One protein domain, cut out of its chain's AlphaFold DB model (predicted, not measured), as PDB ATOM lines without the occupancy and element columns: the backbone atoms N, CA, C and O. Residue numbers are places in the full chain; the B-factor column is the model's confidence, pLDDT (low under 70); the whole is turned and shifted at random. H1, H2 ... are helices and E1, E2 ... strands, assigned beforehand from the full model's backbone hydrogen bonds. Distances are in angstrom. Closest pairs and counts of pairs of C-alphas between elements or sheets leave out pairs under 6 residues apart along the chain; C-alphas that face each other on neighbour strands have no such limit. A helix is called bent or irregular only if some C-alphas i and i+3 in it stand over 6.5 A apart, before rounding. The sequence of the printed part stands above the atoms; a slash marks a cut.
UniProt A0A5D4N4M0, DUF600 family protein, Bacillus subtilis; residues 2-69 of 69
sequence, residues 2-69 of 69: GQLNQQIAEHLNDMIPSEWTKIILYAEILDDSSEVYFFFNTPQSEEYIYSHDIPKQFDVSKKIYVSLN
ATOM      1  N   GLY A   2      13.612 -43.020 -32.444       76.50
ATOM      2  CA  GLY A   2      14.206 -41.839 -31.781       76.50
ATOM      3  C   GLY A   2      13.984 -40.490 -32.485       76.50
ATOM      4  O   GLY A   2      13.683 -39.512 -31.816       76.50
ATOM      5  N   GLN A   3      14.052 -40.445 -33.821       86.69
ATOM      6  CA  GLN A   3      13.872 -39.196 -34.579       86.69
ATOM      7  C   GLN A   3      12.455 -38.615 -34.475       86.69
ATOM      8  O   GLN A   3      12.310 -37.415 -34.293       86.69
ATOM      9  N   LEU A   4      11.420 -39.461 -34.529       89.00
ATOM     10  CA  LEU A   4      10.031 -39.011 -34.383       89.00
ATOM     11  C   LEU A   4       9.782 -38.446 -32.978       89.00
ATOM     12  O   LEU A   4       9.204 -37.377 -32.836       89.00
ATOM     13  N   ASN A   5      10.275 -39.130 -31.942       88.56
ATOM     14  CA  ASN A   5      10.148 -38.652 -30.565       88.56
ATOM     15  C   ASN A   5      10.868 -37.312 -30.358       88.56
ATOM     16  O   ASN A   5      10.372 -36.462 -29.625       88.56
ATOM     17  N   GLN A   6      12.016 -37.119 -31.013       93.00
ATOM     18  CA  GLN A   6      12.748 -35.859 -30.969       93.00
ATOM     19  C   GLN A   6      11.965 -34.727 -31.645       93.00
ATOM     20  O   GLN A   6      11.818 -33.671 -31.047       93.00
ATOM     21  N   GLN A   7      11.397 -34.965 -32.830       94.00
ATOM     22  CA  GLN A   7      10.568 -33.975 -33.529       94.00
ATOM     23  C   GLN A   7       9.334 -33.574 -32.711       94.00
ATOM     24  O   GLN A   7       9.002 -32.397 -32.637       94.00
ATOM     25  N   ILE A   8       8.681 -34.543 -32.060       92.88
ATOM     26  CA  ILE A   8       7.547 -34.273 -31.168       92.88
ATOM     27  C   ILE A   8       7.992 -33.406 -29.984       92.88
ATOM     28  O   ILE A   8       7.317 -32.437 -29.649       92.88
ATOM     29  N   ALA A   9       9.131 -33.719 -29.360       93.00
ATOM     30  CA  ALA A   9       9.647 -32.944 -28.233       93.00
ATOM     31  C   ALA A   9      10.053 -31.515 -28.635       93.00
ATOM     32  O   ALA A   9       9.750 -30.571 -27.911       93.00
ATOM     33  N   GLU A  10      10.706 -31.349 -29.788       94.88
ATOM     34  CA  GLU A  10      11.065 -30.039 -30.348       94.88
ATOM     35  C   GLU A  10       9.813 -29.201 -30.627       94.88
ATOM     36  O   GLU A  10       9.740 -28.047 -30.222       94.88
ATOM     37  N   HIS A  11       8.784 -29.806 -31.216       94.69
ATOM     38  CA  HIS A  11       7.533 -29.112 -31.488       94.69
ATOM     39  C   HIS A  11       6.802 -28.681 -30.206       94.69
ATOM     40  O   HIS A  11       6.330 -27.552 -30.103       94.69
ATOM     41  N   LEU A  12       6.764 -29.547 -29.188       95.56
ATOM     42  CA  LEU A  12       6.188 -29.208 -27.884       95.56
ATOM     43  C   LEU A  12       6.954 -28.071 -27.187       95.56
ATOM     44  O   LEU A  12       6.328 -27.237 -26.535       95.56
ATOM     45  N   ASN A  13       8.280 -28.002 -27.352       95.00
ATOM     46  CA  ASN A  13       9.087 -26.887 -26.845       95.00
ATOM     47  C   ASN A  13       8.712 -25.551 -27.489       95.00
ATOM     48  O   ASN A  13       8.663 -24.544 -26.789       95.00
ATOM     49  N   ASP A  14       8.418 -25.537 -28.788       94.25
ATOM     50  CA  ASP A  14       8.008 -24.315 -29.488       94.25
ATOM     51  C   ASP A  14       6.597 -23.856 -29.079       94.25
ATOM     52  O   ASP A  14       6.299 -22.660 -29.069       94.25
ATOM     53  N   MET A  15       5.715 -24.801 -28.734       95.00
ATOM     54  CA  MET A  15       4.335 -24.509 -28.337       95.00
ATOM     55  C   MET A  15       4.199 -24.011 -26.894       95.00
ATOM     56  O   MET A  15       3.290 -23.227 -26.611       95.00
ATOM     57  N   ILE A  16       5.044 -24.481 -25.969       95.69
ATOM     58  CA  ILE A  16       4.946 -24.144 -24.542       95.69
ATOM     59  C   ILE A  16       5.795 -22.894 -24.252       95.69
ATOM     60  O   ILE A  16       7.020 -22.970 -24.265       95.69
ATOM     61  N   PRO A  17       5.192 -21.738 -23.906       94.88
ATOM     62  CA  PRO A  17       5.918 -20.483 -23.676       94.88
ATOM     63  C   PRO A  17       6.561 -20.414 -22.273       94.88
ATOM     64  O   PRO A  17       6.613 -19.351 -21.654       94.88
ATOM     65  N   SER A  18       6.988 -21.553 -21.724       94.44
ATOM     66  CA  SER A  18       7.543 -21.692 -20.375       94.44
ATOM     67  C   SER A  18       8.408 -22.944 -20.269       94.44
ATOM     68  O   SER A  18       8.204 -23.923 -20.980       94.44
ATOM     69  N   GLU A  19       9.312 -22.951 -19.292       95.56
ATOM     70  CA  GLU A  19       9.944 -24.183 -18.824       95.56
ATOM     71  C   GLU A  19       8.880 -25.183 -18.347       95.56
ATOM     72  O   GLU A  19       7.899 -24.801 -17.692       95.56
ATOM     73  N   TRP A  20       9.097 -26.464 -18.641       96.31
ATOM     74  CA  TRP A  20       8.214 -27.564 -18.265       96.31
ATOM     75  C   TRP A  20       9.013 -28.732 -17.682       96.31
ATOM     76  O   TRP A  20      10.167 -28.957 -18.040       96.31
ATOM     77  N   THR A  21       8.396 -29.489 -16.773       96.06
ATOM     78  CA  THR A  21       9.049 -30.648 -16.131       96.06
ATOM     79  C   THR A  21       8.579 -31.961 -16.743       96.06
ATOM     80  O   THR A  21       9.369 -32.876 -16.977       96.06
ATOM     81  N   LYS A  22       7.276 -32.074 -17.010       95.94
ATOM     82  CA  LYS A  22       6.666 -33.269 -17.584       95.94
ATOM     83  C   LYS A  22       5.557 -32.886 -18.546       95.94
ATOM     84  O   LYS A  22       4.747 -32.015 -18.243       95.94
ATOM     85  N   ILE A  23       5.493 -33.611 -19.659       96.69
ATOM     86  CA  ILE A  23       4.408 -33.531 -20.635       96.69
ATOM     87  C   ILE A  23       3.718 -34.894 -20.721       96.69
ATOM     88  O   ILE A  23       4.368 -35.941 -20.717       96.69
ATOM     89  N   ILE A  24       2.391 -34.873 -20.792       96.50
ATOM     90  CA  ILE A  24       1.541 -36.023 -21.084       96.50
ATOM     91  C   ILE A  24       0.827 -35.709 -22.398       96.50
ATOM     92  O   ILE A  24      -0.035 -34.836 -22.434       96.50
ATOM     93  N   LEU A  25       1.213 -36.405 -23.465       95.56
ATOM     94  CA  LEU A  25       0.656 -36.241 -24.806       95.56
ATOM     95  C   LEU A  25      -0.424 -37.295 -25.062       95.56
ATOM     96  O   LEU A  25      -0.196 -38.484 -24.831       95.56
ATOM     97  N   TYR A  26      -1.565 -36.855 -25.581       95.31
ATOM     98  CA  TYR A  26      -2.597 -37.706 -26.151       95.31
ATOM     99  C   TYR A  26      -2.715 -37.402 -27.644       95.31
ATOM    100  O   TYR A  26      -2.778 -36.240 -28.046       95.31
ATOM    101  N   ALA A  27      -2.717 -38.452 -28.456       91.75
ATOM    102  CA  ALA A  27      -2.908 -38.356 -29.892       91.75
ATOM    103  C   ALA A  27      -3.742 -39.551 -30.355       91.75
ATOM    104  O   ALA A  27      -3.344 -40.703 -30.162       91.75
ATOM    105  N   GLU A  28      -4.880 -39.264 -30.969       93.88
ATOM    106  CA  GLU A  28      -5.763 -40.232 -31.604       93.88
ATOM    107  C   GLU A  28      -5.945 -39.848 -33.073       93.88
ATOM    108  O   GLU A  28      -6.162 -38.684 -33.413       93.88
ATOM    109  N   ILE A  29      -5.813 -40.834 -33.957       91.00
ATOM    110  CA  ILE A  29      -6.008 -40.671 -35.396       91.00
ATOM    111  C   ILE A  29      -7.045 -41.708 -35.815       91.00
ATOM    112  O   ILE A  29      -6.809 -42.911 -35.691       91.00
ATOM    113  N   LEU A  30      -8.182 -41.220 -36.293       92.38
ATOM    114  CA  LEU A  30      -9.281 -41.984 -36.865       92.38
ATOM    115  C   LEU A  30      -9.338 -41.731 -38.380       92.38
ATOM    116  O   LEU A  30      -8.638 -40.870 -38.914       92.38
ATOM    117  N   ASP A  31     -10.176 -42.485 -39.089       92.62
ATOM    118  CA  ASP A  31     -10.261 -42.402 -40.554       92.62
ATOM    119  C   ASP A  31     -10.760 -41.031 -41.058       92.62
ATOM    120  O   ASP A  31     -10.407 -40.609 -42.160       92.62
ATOM    121  N   ASP A  32     -11.578 -40.333 -40.268       94.12
ATOM    122  CA  ASP A  32     -12.220 -39.060 -40.623       94.12
ATOM    123  C   ASP A  32     -11.821 -37.882 -39.720       94.12
ATOM    124  O   ASP A  32     -12.225 -36.741 -39.964       94.12
ATOM    125  N   SER A  33     -11.043 -38.144 -38.671       91.94
ATOM    126  CA  SER A  33     -10.736 -37.170 -37.633       91.94
ATOM    127  C   SER A  33      -9.419 -37.484 -36.937       91.94
ATOM    128  O   SER A  33      -8.930 -38.608 -36.921       91.94
ATOM    129  N   SER A  34      -8.820 -36.457 -36.352       90.31
ATOM    130  CA  SER A  34      -7.647 -36.600 -35.502       90.31
ATOM    131  C   SER A  34      -7.784 -35.655 -34.327       90.31
ATOM    132  O   SER A  34      -8.148 -34.491 -34.518       90.31
ATOM    133  N   GLU A  35      -7.445 -36.132 -33.139       91.62
ATOM    134  CA  GLU A  35      -7.407 -35.329 -31.929       91.62
ATOM    135  C   GLU A  35      -6.021 -35.422 -31.302       91.62
ATOM    136  O   GLU A  35      -5.485 -36.506 -31.075       91.62
ATOM    137  N   VAL A  36      -5.423 -34.263 -31.038       92.69
ATOM    138  CA  VAL A  36      -4.131 -34.159 -30.367       92.69
ATOM    139  C   VAL A  36      -4.235 -33.066 -29.321       92.69
ATOM    140  O   VAL A  36      -4.613 -31.937 -29.622       92.69
ATOM    141  N   TYR A  37      -3.886 -33.404 -28.088       95.00
ATOM    142  CA  TYR A  37      -3.759 -32.446 -27.002       95.00
ATOM    143  C   TYR A  37      -2.750 -32.948 -25.979       95.00
ATOM    144  O   TYR A  37      -2.371 -34.120 -25.947       95.00
ATOM    145  N   PHE A  38      -2.300 -32.050 -25.111       97.31
ATOM    146  CA  PHE A  38      -1.345 -32.409 -24.079       97.31
ATOM    147  C   PHE A  38      -1.589 -31.643 -22.790       97.31
ATOM    148  O   PHE A  38      -2.249 -30.602 -22.753       97.31
ATOM    149  N   PHE A  39      -1.018 -32.191 -21.726       97.69
ATOM    150  CA  PHE A  39      -0.930 -31.562 -20.424       97.69
ATOM    151  C   PHE A  39       0.532 -31.403 -20.047       97.69
ATOM    152  O   PHE A  39       1.325 -32.315 -20.285       97.69
ATOM    153  N   PHE A  40       0.887 -30.287 -19.425       97.44
ATOM    154  CA  PHE A  40       2.239 -30.072 -18.923       97.44
ATOM    155  C   PHE A  40       2.221 -29.402 -17.558       97.44
ATOM    156  O   PHE A  40       1.258 -28.729 -17.212       97.44
ATOM    157  N   ASN A  41       3.280 -29.579 -16.784       96.62
ATOM    158  CA  ASN A  41       3.485 -28.839 -15.546       96.62
ATOM    159  C   ASN A  41       4.787 -28.037 -15.613       96.62
ATOM    160  O   ASN A  41       5.686 -28.348 -16.402       96.62
ATOM    161  N   THR A  42       4.891 -27.000 -14.789       94.81
ATOM    162  CA  THR A  42       6.087 -26.155 -14.728       94.81
ATOM    163  C   THR A  42       6.968 -26.563 -13.546       94.81
ATOM    164  O   THR A  42       6.509 -27.242 -12.629       94.81
ATOM    165  N   PRO A  43       8.245 -26.160 -13.499       95.62
ATOM    166  CA  PRO A  43       9.075 -26.387 -12.315       95.62
ATOM    167  C   PRO A  43       8.523 -25.741 -11.032       95.62
ATOM    168  O   PRO A  43       8.925 -26.114  -9.933       95.62
ATOM    169  N   GLN A  44       7.626 -24.756 -11.159       91.88
ATOM    170  CA  GLN A  44       7.054 -24.008 -10.038       91.88
ATOM    171  C   GLN A  44       5.747 -24.609  -9.499       91.88
ATOM    172  O   GLN A  44       5.318 -24.211  -8.416       91.88
ATOM    173  N   SER A  45       5.099 -25.527 -10.226       91.69
ATOM    174  CA  SER A  45       3.821 -26.125  -9.828       91.69
ATOM    175  C   SER A  45       3.688 -27.560 -10.325       91.69
ATOM    176  O   SER A  45       3.998 -27.866 -11.471       91.69
ATOM    177  N   GLU A  46       3.156 -28.443  -9.480       90.81
ATOM    178  CA  GLU A  46       2.801 -29.808  -9.883       90.81
ATOM    179  C   GLU A  46       1.450 -29.884 -10.614       90.81
ATOM    180  O   GLU A  46       1.102 -30.939 -11.148       90.81
ATOM    181  N   GLU A  47       0.694 -28.781 -10.662       94.69
ATOM    182  CA  GLU A  47      -0.567 -28.709 -11.395       94.69
ATOM    183  C   GLU A  47      -0.337 -28.792 -12.906       94.69
ATOM    184  O   GLU A  47       0.560 -28.156 -13.466       94.69
ATOM    185  N   TYR A  48      -1.180 -29.578 -13.572       96.56
ATOM    186  CA  TYR A  48      -1.131 -29.733 -15.016       96.56
ATOM    187  C   TYR A  48      -1.959 -28.655 -15.712       96.56
ATOM    188  O   TYR A  48      -3.147 -28.482 -15.446       96.56
ATOM    189  N   ILE A  49      -1.324 -27.988 -16.662       96.88
ATOM    190  CA  ILE A  49      -1.908 -27.020 -17.573       96.88
ATOM    191  C   ILE A  49      -2.329 -27.744 -18.847       96.88
ATOM    192  O   ILE A  49      -1.548 -28.497 -19.434       96.88
ATOM    193  N   TYR A  50      -3.565 -27.504 -19.280       97.38
ATOM    194  CA  TYR A  50      -4.094 -28.025 -20.533       97.38
ATOM    195  C   TYR A  50      -3.612 -27.193 -21.727       97.38
ATOM    196  O   TYR A  50      -3.637 -25.962 -21.676       97.38
ATOM    197  N   SER A  51      -3.211 -27.841 -22.826       96.25
ATOM    198  CA  SER A  51      -2.648 -27.161 -24.003       96.25
ATOM    199  C   SER A  51      -3.559 -26.057 -24.559       96.25
ATOM    200  O   SER A  51      -3.081 -24.997 -24.954       96.25
ATOM    201  N   HIS A  52      -4.882 -26.231 -24.549       95.50
ATOM    202  CA  HIS A  52      -5.803 -25.208 -25.065       95.50
ATOM    203  C   HIS A  52      -5.950 -23.980 -24.153       95.50
ATOM    204  O   HIS A  52      -6.459 -22.950 -24.604       95.50
ATOM    205  N   ASP A  53      -5.478 -24.055 -22.906       96.25
ATOM    206  CA  ASP A  53      -5.492 -22.936 -21.963       96.25
ATOM    207  C   ASP A  53      -4.249 -22.042 -22.079       96.25
ATOM    208  O   ASP A  53      -4.261 -20.926 -21.550       96.25
ATOM    209  N   ILE A  54      -3.212 -22.464 -22.819       95.50
ATOM    210  CA  ILE A  54      -1.954 -21.715 -22.983       95.50
ATOM    211  C   ILE A  54      -2.182 -20.257 -23.417       95.50
ATOM    212  O   ILE A  54      -1.655 -19.365 -22.746       95.50
ATOM    213  N   PRO A  55      -2.999 -19.953 -24.453       96.06
ATOM    214  CA  PRO A  55      -3.236 -18.569 -24.867       96.06
ATOM    215  C   PRO A  55      -3.728 -17.671 -23.732       96.06
ATOM    216  O   PRO A  55      -3.346 -16.510 -23.641       96.06
ATOM    217  N   LYS A  56      -4.574 -18.214 -22.852       95.62
ATOM    218  CA  LYS A  56      -5.164 -17.464 -21.744       95.62
ATOM    219  C   LYS A  56      -4.216 -17.366 -20.551       95.62
ATOM    220  O   LYS A  56      -4.159 -16.317 -19.923       95.62
ATOM    221  N   GLN A  57      -3.522 -18.450 -20.209       93.56
ATOM    222  CA  GLN A  57      -2.673 -18.501 -19.016       93.56
ATOM    223  C   GLN A  57      -1.345 -17.760 -19.189       93.56
ATOM    224  O   GLN A  57      -0.845 -17.188 -18.225       93.56
ATOM    225  N   PHE A  58      -0.800 -17.735 -20.408       93.81
ATOM    226  CA  PHE A  58       0.497 -17.122 -20.714       93.81
ATOM    227  C   PHE A  58       0.377 -15.832 -21.534       93.81
ATOM    228  O   PHE A  58       1.382 -15.336 -22.031       93.81
ATOM    229  N   ASP A  59      -0.841 -15.302 -21.693       94.88
ATOM    230  CA  ASP A  59      -1.126 -14.091 -22.478       94.88
ATOM    231  C   ASP A  59      -0.559 -14.156 -23.913       94.88
ATOM    232  O   ASP A  59      -0.001 -13.204 -24.460       94.88
ATOM    233  N   VAL A  60      -0.689 -15.330 -24.541       93.81
ATOM    234  CA  VAL A  60      -0.250 -15.573 -25.920       93.81
ATOM    235  C   VAL A  60      -1.419 -15.351 -26.871       93.81
ATOM    236  O   VAL A  60      -2.550 -15.781 -26.635       93.81
ATOM    237  N   SER A  61      -1.152 -14.724 -28.018       94.38
ATOM    238  CA  SER A  61      -2.165 -14.574 -29.062       94.38
ATOM    239  C   SER A  61      -2.691 -15.939 -29.509       94.38
ATOM    240  O   SER A  61      -1.961 -16.727 -30.110       94.38
ATOM    241  N   LYS A  62      -3.992 -16.185 -29.305       92.19
ATOM    242  CA  LYS A  62      -4.661 -17.421 -29.747       92.19
ATOM    243  C   LYS A  62      -4.425 -17.710 -31.231       92.19
ATOM    244  O   LYS A  62      -4.276 -18.863 -31.610       92.19
ATOM    245  N   LYS A  63      -4.370 -16.668 -32.070       93.25
ATOM    246  CA  LYS A  63      -4.109 -16.816 -33.508       93.25
ATOM    247  C   LYS A  63      -2.706 -17.367 -33.778       93.25
ATOM    248  O   LYS A  63      -2.565 -18.226 -34.637       93.25
ATOM    249  N   ILE A  64      -1.699 -16.862 -33.064       90.94
ATOM    250  CA  ILE A  64      -0.315 -17.342 -33.185       90.94
ATOM    251  C   ILE A  64      -0.231 -18.773 -32.660       90.94
ATOM    252  O   ILE A  64       0.280 -19.644 -33.353       90.94
ATOM    253  N   TYR A  65      -0.817 -19.036 -31.493       92.12
ATOM    254  CA  TYR A  65      -0.805 -20.362 -30.882       92.12
ATOM    255  C   TYR A  65      -1.432 -21.441 -31.779       92.12
ATOM    256  O   TYR A  65      -0.828 -22.479 -32.003       92.12
ATOM    257  N   VAL A  66      -2.600 -21.169 -32.372       89.94
ATOM    258  CA  VAL A  66      -3.261 -22.108 -33.299       89.94
ATOM    259  C   VAL A  66      -2.437 -22.357 -34.564       89.94
ATOM    260  O   VAL A  66      -2.558 -23.420 -35.146       89.94
ATOM    261  N   SER A  67      -1.594 -21.414 -35.000       90.12
ATOM    262  CA  SER A  67      -0.724 -21.638 -36.168       90.12
ATOM    263  C   SER A  67       0.487 -22.531 -35.887       90.12
ATOM    264  O   SER A  67       1.159 -22.942 -36.829       90.12
ATOM    265  N   LEU A  68       0.772 -22.796 -34.608       83.06
ATOM    266  CA  LEU A  68       1.811 -23.725 -34.167       83.06
ATOM    267  C   LEU A  68       1.270 -25.147 -33.969       83.06
ATOM    268  O   LEU A  68       2.060 -26.022 -33.655       83.06
ATOM    269  N   ASN A  69      -0.043 -25.361 -34.110       73.75
ATOM    270  CA  ASN A  69      -0.730 -26.640 -33.921       73.75
ATOM    271  C   ASN A  69      -1.232 -27.196 -35.257       73.75
ATOM    272  O   ASN A  69      -1.495 -28.414 -35.305       73.75
TER     273      ASN A  69
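Overview. This is residues 2 to 69 of the 69 residues of the protein "DUF600 family protein" of Bacillus subtilis (UniProt A0A5D4N4M0). A long hairpin of E1 and E2, widened by the shorter E3 at the end away from its turn, makes a small antiparallel sheet; residues 29 to 34, round the turn, stick out. H1 only grazes this sheet, with its first residues, 2 to 7, sticking out, while H2 lies beside the strands and leads to the short H3, which comes near the end of H1. The printed part has 68 residues, in the order H1 E1 E2 E3 H2 H3, and its class is mixed, helices and strands. The strands form a meander, each the antiparallel neighbour of the one before, in the order E1 E2 E3. The whole is compact, with a radius of gyration of the C-alphas of 12.6 A and spans of 38 by 29 by 19 A.

Along the chain. H1, residues 2 to 15, is 20.2 A long from C-alpha 2 at (14.206, -41.839, -31.781). E1, residues 22 to 29, measures 23.1 A, E2, residues 34 to 42, 27.0 A, and E3, residues 45 to 50, 13.4 A. H2, residues 51 to 57, and H3, residues 62 to 67, follow; H3 ends with C-alpha 67 at (-0.724, -21.638, -36.168).

Arrangement. In the hairpin E1 and E2, at 176 degrees, N 24 and O 39 are 2.8 A apart. In the hairpin E2 and E3, at 159 degrees, N 49 and O 40 are 2.7 A apart. H1 grazes the sheet with residues 8 to 12. H2 is on the sheet at a height of 4.9 A, only just over none of the strands, with 2 of its C-alphas falling on E3; the closest C-alphas of E2 and H2, those of Phe 38 and Ser 51, are 5.4 A apart. H2 is irregular, C-alphas 52 and 55 being 7.1 A apart. H3 is not on the sheet; it is close to but not clearly touching H1, the closest C-alphas, of Met 15 and Tyr 65, being 7.1 A apart. Every O i to N i+4 pair is within hydrogen-bond range in H1 and H3; in H2 1 of 3 is, beside 3 of 4 O i to N i+3 pairs.

Size, cuts and confidence. The farthest C-alphas, of Asp 31 and Gln 44, are 39.6 A apart. The printed part has no cut and no long link, and no printed residue is under 70 in pLDDT.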